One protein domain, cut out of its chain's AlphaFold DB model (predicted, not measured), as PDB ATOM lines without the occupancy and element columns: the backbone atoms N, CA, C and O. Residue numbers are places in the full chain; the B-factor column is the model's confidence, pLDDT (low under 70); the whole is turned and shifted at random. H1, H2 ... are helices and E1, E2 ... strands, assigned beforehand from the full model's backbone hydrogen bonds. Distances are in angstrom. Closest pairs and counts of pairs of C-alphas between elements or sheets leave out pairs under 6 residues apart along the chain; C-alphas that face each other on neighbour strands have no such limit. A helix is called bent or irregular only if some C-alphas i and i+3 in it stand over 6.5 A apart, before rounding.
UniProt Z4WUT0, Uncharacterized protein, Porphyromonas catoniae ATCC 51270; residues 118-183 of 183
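This is residues 118 to 183 of the 183 residues of an uncharacterized protein of Porphyromonas catoniae ATCC 51270 (UniProt Z4WUT0). A long, thin hairpin: the long helix H1 runs out along the rod, residues 149 to 154 stick out at the turn, and the chain folds back through the short helix H2, a long unnamed stretch and the short strand E1. The first and last printed C-alphas, those of Leu 118 and His 183, are 6.2 A apart. The printed part has 66 residues, with two named helices and one named strand in the order H1, H2, E1, and its class is mostly helix. It is extended, with a radius of gyration of the C-alphas of 17.9 A, and the C-alphas span 60 by 16 by 14 A.

H1, residues 121 to 144, begins with C-alpha 121 at (124.825, 120.852, 179.623) and is 33.9 A long from first to last C-alpha. H2, residues 154 to 164, is 14.1 A long and begins with C-alpha 154 at (151.808, 151.564, 172.261); it is irregular, with C-alphas 159 and 162 7.4 A apart. E1, residues 177 to 182, is 8.7 A long and ends with C-alpha 182 at (114.968, 120.323, 190.172).

H1 and H2 form a helical hairpin and run opposite ways at a shallow tilt of 9 degrees. They touch, H1 with residues 134 to 142 alone, and their closest C-alphas are those of Ala 141 and Ser 159, 5.7 A apart. H1 and E1 are only just apart, at 8.4 A between their closest C-alphas. H2 and E1 are apart. E1 pairs with no named strand. In H1 every O i to N i+4 pair is within hydrogen-bond range; in H2, 5 of 7 are.

The two C-alphas farthest apart, those of Gln 150 and Lys 180, are 60.1 A from each other. The printed part has no cut and ends at residue 183, the chain's last. The link from H1 to H2, 9 residues, is short; that from H2 to E1, residues 165 to 176, is long. The mean pLDDT of the printed part is 95.4, and no printed residue is under 70.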
ATOM      1  N   LEU A 118     118.112 121.310 187.210       96.88
ATOM      2  CA  LEU A 118     119.039 120.397 186.549       96.88
ATOM      3  C   LEU A 118     119.874 121.171 185.518       96.88
ATOM      4  O   LEU A 118     119.355 122.019 184.797       96.88
ATOM      5  N   ILE A 119     121.174 120.891 185.448       96.81
ATOM      6  CA  ILE A 119     122.085 121.636 184.575       96.81
ATOM      7  C   ILE A 119     121.825 121.286 183.102       96.81
ATOM      8  O   ILE A 119     122.019 120.144 182.677       96.81
ATOM      9  N   ASN A 120     121.497 122.296 182.297       96.88
ATOM     10  CA  ASN A 120     121.471 122.220 180.842       96.88
ATOM     11  C   ASN A 120     122.904 122.211 180.308       96.88
ATOM     12  O   ASN A 120     123.535 123.255 180.120       96.88
ATOM     13  N   ILE A 121     123.427 121.013 180.040       96.62
ATOM     14  CA  ILE A 121     124.825 120.852 179.623       96.62
ATOM     15  C   ILE A 121     125.149 121.629 178.341       96.62
ATOM     16  O   ILE A 121     126.225 122.205 178.242       96.62
ATOM     17  N   ALA A 122     124.209 121.722 177.395       96.69
ATOM     18  CA  ALA A 122     124.400 122.463 176.149       96.69
ATOM     19  C   ALA A 122     124.588 123.973 176.388       96.69
ATOM     20  O   ALA A 122     125.504 124.577 175.822       96.69
ATOM     21  N   ASP A 123     123.773 124.567 177.263       96.50
ATOM     22  CA  ASP A 123     123.871 125.985 177.621       96.50
ATOM     23  C   ASP A 123     125.178 126.261 178.371       96.50
ATOM     24  O   ASP A 123     125.902 127.206 178.043       96.50
ATOM     25  N   LEU A 124     125.542 125.387 179.317       96.94
ATOM     26  CA  LEU A 124     126.809 125.485 180.039       96.94
ATOM     27  C   LEU A 124     128.014 125.366 179.092       96.94
ATOM     28  O   LEU A 124     128.936 126.180 179.162       96.94
ATOM     29  N   THR A 125     127.995 124.412 178.159       97.31
ATOM     30  CA  THR A 125     129.027 124.271 177.123       97.31
ATOM     31  C   THR A 125     129.109 125.516 176.241       97.31
ATOM     32  O   THR A 125     130.208 125.960 175.919       97.31
ATOM     33  N   SER A 126     127.987 126.147 175.889       96.50
ATOM     34  CA  SER A 126     127.984 127.406 175.129       96.50
ATOM     35  C   SER A 126     128.671 128.550 175.891       96.50
ATOM     36  O   SER A 126     129.467 129.309 175.320       96.50
ATOM     37  N   LYS A 127     128.431 128.645 177.206       96.12
ATOM     38  CA  LYS A 127     129.125 129.604 178.078       96.12
ATOM     39  C   LYS A 127     130.627 129.308 178.139       96.12
ATOM     40  O   LYS A 127     131.418 130.232 177.964       96.12
ATOM     41  N   LEU A 128     131.027 128.043 178.289       96.94
ATOM     42  CA  LEU A 128     132.440 127.634 178.277       96.94
ATOM     43  C   LEU A 128     133.123 127.961 176.942       96.94
ATOM     44  O   LEU A 128     134.137 128.653 176.933       96.94
ATOM     45  N   ASN A 129     132.514 127.594 175.814       97.25
ATOM     46  CA  ASN A 129     133.019 127.911 174.475       97.25
ATOM     47  C   ASN A 129     133.159 129.423 174.238       97.25
ATOM     48  O   ASN A 129     133.957 129.868 173.412       97.25
ATOM     49  N   THR A 130     132.364 130.248 174.921       95.88
ATOM     50  CA  THR A 130     132.501 131.708 174.856       95.88
ATOM     51  C   THR A 130     133.768 132.176 175.570       95.88
ATOM     52  O   THR A 130     134.517 132.959 174.992       95.88
ATOM     53  N   LEU A 131     134.063 131.634 176.757       96.50
ATOM     54  CA  LEU A 131     135.314 131.910 177.476       96.50
ATOM     55  C   LEU A 131     136.541 131.388 176.720       96.50
ATOM     56  O   LEU A 131     137.553 132.076 176.626       96.50
ATOM     57  N   GLU A 132     136.452 130.191 176.142       97.81
ATOM     58  CA  GLU A 132     137.541 129.607 175.353       97.81
ATOM     59  C   GLU A 132     137.863 130.447 174.114       97.81
ATOM     60  O   GLU A 132     139.035 130.681 173.808       97.81
ATOM     61  N   ARG A 133     136.837 130.943 173.411       96.94
ATOM     62  CA  ARG A 133     137.020 131.839 172.261       96.94
ATOM     63  C   ARG A 133     137.630 133.175 172.666       96.94
ATOM     64  O   ARG A 133     138.550 133.619 171.985       96.94
ATOM     65  N   ASP A 134     137.165 133.777 173.759       96.94
ATOM     66  CA  ASP A 134     137.737 135.022 174.286       96.94
ATOM     67  C   ASP A 134     139.226 134.857 174.636       96.94
ATOM     68  O   ASP A 134     140.083 135.612 174.169       96.94
ATOM     69  N   LEU A 135     139.567 133.780 175.350       97.25
ATOM     70  CA  LEU A 135     140.948 133.473 175.709       97.25
ATOM     71  C   LEU A 135     141.821 133.197 174.474       97.25
ATOM     72  O   LEU A 135     142.984 133.603 174.427       97.25
ATOM     73  N   ASN A 136     141.287 132.505 173.468       97.69
ATOM     74  CA  ASN A 136     142.008 132.266 172.221       97.69
ATOM     75  C   ASN A 136     142.216 133.560 171.420       97.69
ATOM     76  O   ASN A 136     143.283 133.725 170.827       97.69
ATOM     77  N   ALA A 137     141.270 134.505 171.457       96.50
ATOM     78  CA  ALA A 137     141.445 135.828 170.859       96.50
ATOM     79  C   ALA A 137     142.582 136.610 171.538       96.50
ATOM     80  O   ALA A 137     143.434 137.170 170.843       96.50
ATOM     81  N   LEU A 138     142.675 136.574 172.875       96.88
ATOM     82  CA  LEU A 138     143.804 137.162 173.605       96.88
ATOM     83  C   LEU A 138     145.136 136.513 173.216       96.88
ATOM     84  O   LEU A 138     146.099 137.211 172.895       96.88
ATOM     85  N   LYS A 139     145.204 135.176 173.233       97.38
ATOM     86  CA  LYS A 139     146.419 134.440 172.849       97.38
ATOM     87  C   LYS A 139     146.873 134.819 171.442       97.38
ATOM     88  O   LYS A 139     148.066 135.021 171.240       97.38
ATOM     89  N   GLN A 140     145.939 134.959 170.501       96.19
ATOM     90  CA  GLN A 140     146.231 135.371 169.130       96.19
ATOM     91  C   GLN A 140     146.744 136.816 169.051       96.19
ATOM     92  O   GLN A 140     147.692 137.095 168.314       96.19
ATOM     93  N   ALA A 141     146.154 137.741 169.813       95.56
ATOM     94  CA  ALA A 141     146.614 139.127 169.872       95.56
ATOM     95  C   ALA A 141     148.046 139.228 170.424       95.56
ATOM     96  O   ALA A 141     148.867 139.971 169.893       95.56
ATOM     97  N   LEU A 142     148.363 138.439 171.455       95.75
ATOM     98  CA  LEU A 142     149.694 138.407 172.062       95.75
ATOM     99  C   LEU A 142     150.730 137.692 171.189       95.75
ATOM    100  O   LEU A 142     151.875 138.130 171.138       95.75
ATOM    101  N   SER A 143     150.352 136.613 170.498       95.81
ATOM    102  CA  SER A 143     151.276 135.853 169.644       95.81
ATOM    103  C   SER A 143     151.611 136.561 168.331       95.81
ATOM    104  O   SER A 143     152.690 136.348 167.785       95.81
ATOM    105  N   SER A 144     150.702 137.397 167.823       93.00
ATOM    106  CA  SER A 144     150.908 138.179 166.595       93.00
ATOM    107  C   SER A 144     151.557 139.545 166.832       93.00
ATOM    108  O   SER A 144     152.017 140.180 165.881       93.00
ATOM    109  N   TRP A 145     151.614 140.012 168.082       94.56
ATOM    110  CA  TRP A 145     152.236 141.287 168.419       94.56
ATOM    111  C   TRP A 145     153.764 141.237 168.254       94.56
ATOM    112  O   TRP A 145     154.429 140.298 168.686       94.56
ATOM    113  N   THR A 146     154.332 142.288 167.657       93.25
ATOM    114  CA  THR A 146     155.784 142.487 167.538       93.25
ATOM    115  C   THR A 146     156.209 143.704 168.371       93.25
ATOM    116  O   THR A 146     155.665 144.791 168.149       93.25
ATOM    117  N   PRO A 147     157.169 143.571 169.308       93.19
ATOM    118  CA  PRO A 147     157.663 144.699 170.093       93.19
ATOM    119  C   PRO A 147     158.297 145.785 169.219       93.19
ATOM    120  O   PRO A 147     159.124 145.488 168.356       93.19
ATOM    121  N   VAL A 148     157.955 147.049 169.479       95.31
ATOM    122  CA  VAL A 148     158.573 148.205 168.816       95.31
ATOM    123  C   VAL A 148     159.521 148.890 169.807       95.31
ATOM    124  O   VAL A 148     159.096 149.259 170.901       95.31
ATOM    125  N   PRO A 149     160.816 149.056 169.481       95.75
ATOM    126  CA  PRO A 149     161.762 149.699 170.386       95.75
ATOM    127  C   PRO A 149     161.316 151.108 170.795       95.75
ATOM    128  O   PRO A 149     160.905 151.898 169.950       95.75
ATOM    129  N   GLN A 150     161.455 151.425 172.088       94.88
ATOM    130  CA  GLN A 150     161.185 152.752 172.667       94.88
ATOM    131  C   GLN A 150     159.738 153.267 172.488       94.88
ATOM    132  O   GLN A 150     159.488 154.451 172.697       94.88
ATOM    133  N   ASP A 151     158.771 152.402 172.160       96.00
ATOM    134  CA  ASP A 151     157.374 152.800 171.920       96.00
ATOM    135  C   ASP A 151     156.511 152.897 173.191       96.00
ATOM    136  O   ASP A 151     155.336 153.252 173.119       96.00
ATOM    137  N   GLY A 152     157.057 152.536 174.357       94.19
ATOM    138  CA  GLY A 152     156.328 152.536 175.628       94.19
ATOM    139  C   GLY A 152     155.130 151.574 175.678       94.19
ATOM    140  O   GLY A 152     154.233 151.774 176.494       94.19
ATOM    141  N   GLY A 153     155.082 150.554 174.814       93.50
ATOM    142  CA  GLY A 153     153.996 149.574 174.748       93.50
ATOM    143  C   GLY A 153     152.783 150.012 173.922       93.50
ATOM    144  O   GLY A 153     151.734 149.367 173.991       93.50
ATOM    145  N   VAL A 154     152.894 151.086 173.134       95.50
ATOM    146  CA  VAL A 154     151.808 151.564 172.261       95.50
ATOM    147  C   VAL A 154     151.381 150.488 171.258       95.50
ATOM    148  O   VAL A 154     150.179 150.284 171.077       95.50
ATOM    149  N   ALA A 155     152.328 149.755 170.662       94.81
ATOM    150  CA  ALA A 155     152.015 148.674 169.728       94.81
ATOM    151  C   ALA A 155     151.226 147.539 170.404       94.81
ATOM    152  O   ALA A 155     150.224 147.081 169.858       94.81
ATOM    153  N   LEU A 156     151.614 147.141 171.623       95.50
ATOM    154  CA  LEU A 156     150.901 146.108 172.384       95.50
ATOM    155  C   LEU A 156     149.481 146.561 172.722       95.50
ATOM    156  O   LEU A 156     148.526 145.815 172.512       95.50
ATOM    157  N   LYS A 157     149.341 147.799 173.216       95.12
ATOM    158  CA  LYS A 157     148.043 148.390 173.555       95.12
ATOM    159  C   LYS A 157     147.100 148.373 172.355       95.12
ATOM    160  O   LYS A 157     145.929 148.051 172.526       95.12
ATOM    161  N   ALA A 158     147.601 148.688 171.161       93.81
ATOM    162  CA  ALA A 158     146.821 148.613 169.931       93.81
ATOM    163  C   ALA A 158     146.425 147.165 169.585       93.81
ATOM    164  O   ALA A 158     145.259 146.921 169.281       93.81
ATOM    165  N   SER A 159     147.350 146.203 169.697       95.19
ATOM    166  CA  SER A 159     147.092 144.784 169.400       95.19
ATOM    167  C   SER A 159     146.012 144.164 170.289       95.19
ATOM    168  O   SER A 159     145.182 143.403 169.795       95.19
ATOM    169  N   VAL A 160     145.979 144.495 171.584       96.31
ATOM    170  CA  VAL A 160     144.989 143.929 172.522       96.31
ATOM    171  C   VAL A 160     143.716 144.765 172.657       96.31
ATOM    172  O   VAL A 160     142.779 144.314 173.311       96.31
ATOM    173  N   ALA A 161     143.642 145.957 172.052       95.25
ATOM    174  CA  ALA A 161     142.542 146.905 172.261       95.25
ATOM    175  C   ALA A 161     141.158 146.307 171.963       95.25
ATOM    176  O   ALA A 161     140.219 146.536 172.723       95.25
ATOM    177  N   SER A 162     141.036 145.523 170.885       93.00
ATOM    178  CA  SER A 162     139.764 144.890 170.513       93.00
ATOM    179  C   SER A 162     139.309 143.867 171.552       93.00
ATOM    180  O   SER A 162     138.151 143.896 171.948       93.00
ATOM    181  N   TRP A 163     140.211 142.988 172.003       96.00
ATOM    182  CA  TRP A 163     139.906 142.002 173.044       96.00
ATOM    183  C   TRP A 163     139.592 142.697 174.375       96.00
ATOM    184  O   TRP A 163     138.564 142.433 174.986       96.00
ATOM    185  N   ALA A 164     140.411 143.673 174.778       94.94
ATOM    186  CA  ALA A 164     140.228 144.408 176.029       94.94
ATOM    187  C   ALA A 164     138.912 145.210 176.076       94.94
ATOM    188  O   ALA A 164     138.391 145.481 177.157       94.94
ATOM    189  N   GLY A 165     138.377 145.605 174.916       94.62
ATOM    190  CA  GLY A 165     137.079 146.271 174.801       94.62
ATOM    191  C   GLY A 165     135.870 145.330 174.888       94.62
ATOM    192  O   GLY A 165     134.754 145.808 175.085       94.62
ATOM    193  N   GLN A 166     136.057 144.013 174.751       91.94
ATOM    194  CA  GLN A 166     134.981 143.024 174.815       91.94
ATOM    195  C   GLN A 166     134.769 142.552 176.256       91.94
ATOM    196  O   GLN A 166     135.452 141.668 176.758       91.94
ATOM    197  N   GLN A 167     133.785 143.137 176.939       91.56
ATOM    198  CA  GLN A 167     133.421 142.692 178.281       91.56
ATOM    199  C   GLN A 167     132.543 141.441 178.241       91.56
ATOM    200  O   GLN A 167     131.454 141.438 177.660       91.56
ATOM    201  N   LEU A 168     132.999 140.393 178.924       93.06
ATOM    202  CA  LEU A 168     132.210 139.192 179.163       93.06
ATOM    203  C   LEU A 168     131.072 139.480 180.146       93.06
ATOM    204  O   LEU A 168     131.250 140.145 181.166       93.06
ATOM    205  N   GLN A 169     129.900 138.925 179.850       91.44
ATOM    206  CA  GLN A 169     128.780 138.901 180.783       91.44
ATOM    207  C   GLN A 169     128.964 137.733 181.749       91.44
ATOM    208  O   GLN A 169     129.214 136.603 181.321       91.44
ATOM    209  N   LEU A 170     128.827 137.997 183.048       94.31
ATOM    210  CA  LEU A 170     128.895 136.946 184.056       94.31
ATOM    211  C   LEU A 170     127.717 135.990 183.890       94.31
ATOM    212  O   LEU A 170     126.559 136.412 183.903       94.31
ATOM    213  N   SER A 171     128.028 134.701 183.771       95.12
ATOM    214  CA  SER A 171     127.020 133.648 183.785       95.12
ATOM    215  C   SER A 171     126.256 133.673 185.101       95.12
ATOM    216  O   SER A 171     126.843 133.752 186.181       95.12
ATOM    217  N   GLN A 172     124.939 133.559 185.004       94.38
ATOM    218  CA  GLN A 172     124.065 133.373 186.149       94.38
ATOM    219  C   GLN A 172     123.537 131.949 186.149       94.38
ATOM    220  O   GLN A 172     123.346 131.349 185.100       94.38
ATOM    221  N   ARG A 173     123.252 131.426 187.338       90.56
ATOM    222  CA  ARG A 173     122.711 130.078 187.529       90.56
ATOM    223  C   ARG A 173     121.498 129.782 186.627       90.56
ATOM    224  O   ARG A 173     121.444 128.754 185.970       90.56
ATOM    225  N   ARG A 174     120.585 130.750 186.511       93.06
ATOM    226  CA  ARG A 174     119.400 130.685 185.635       93.06
ATOM    227  C   ARG A 174     119.701 130.599 184.132       93.06
ATOM    228  O   ARG A 174     118.786 130.331 183.369       93.06
ATOM    229  N   ASP A 175     120.932 130.871 183.705       94.62
ATOM    230  CA  ASP A 175     121.311 130.840 182.288       94.62
ATOM    231  C   ASP A 175     121.500 129.412 181.763       94.62
ATOM    232  O   ASP A 175     121.600 129.230 180.554       94.62
ATOM    233  N   TYR A 176     121.642 128.427 182.653       96.00
ATOM    234  CA  TYR A 176     121.988 127.049 182.301       96.00
ATOM    235  C   TYR A 176     121.274 126.015 183.182       96.00
ATOM    236  O   TYR A 176     121.722 124.875 183.270       96.00
ATOM    237  N   GLU A 177     120.182 126.393 183.847       96.88
ATOM    238  CA  GLU A 177     119.379 125.481 184.663       96.88
ATOM    239  C   GLU A 177     117.973 125.298 184.097       96.88
ATOM    240  O   GLU A 177     117.308 126.261 183.707       96.88
ATOM    241  N   ASP A 178     117.508 124.052 184.107       95.94
ATOM    242  CA  ASP A 178     116.133 123.694 183.802       95.94
ATOM    243  C   ASP A 178     115.194 124.208 184.908       95.94
ATOM    244  O   ASP A 178     115.436 124.053 186.105       95.94
ATOM    245  N   THR A 179     114.095 124.848 184.511       94.94
ATOM    246  CA  THR A 179     113.123 125.428 185.454       94.94
ATOM    247  C   THR A 179     112.049 124.435 185.910       94.94
ATOM    248  O   THR A 179     111.361 124.684 186.903       94.94
ATOM    249  N   LYS A 180     111.907 123.319 185.188       96.50
ATOM    250  CA  LYS A 180     110.928 122.248 185.372       96.50
ATOM    251  C   LYS A 180     111.510 121.017 186.046       96.50
ATOM    252  O   LYS A 180     110.739 120.284 186.651       96.50
ATOM    253  N   VAL A 181     112.817 120.790 185.987       97.56
ATOM    254  CA  VAL A 181     113.468 119.678 186.696       97.56
ATOM    255  C   VAL A 181     114.408 120.228 187.754       97.56
ATOM    256  O   VAL A 181     115.365 120.920 187.424       97.56
ATOM    257  N   LYS A 182     114.149 119.913 189.023       97.19
ATOM    258  CA  LYS A 182     114.968 120.323 190.172       97.19
ATOM    259  C   LYS A 182     115.572 119.109 190.862       97.19
ATOM    260  O   LYS A 182     114.971 118.038 190.840       97.19
ATOM    261  N   HIS A 183     116.733 119.285 191.479       94.06
ATOM    262  CA  HIS A 183     117.482 118.227 192.159       94.06
ATOM    263  C   HIS A 183     118.103 118.693 193.472       94.06
ATOM    264  O   HIS A 183     118.057 119.916 193.743       94.06
TER     265      HIS A 183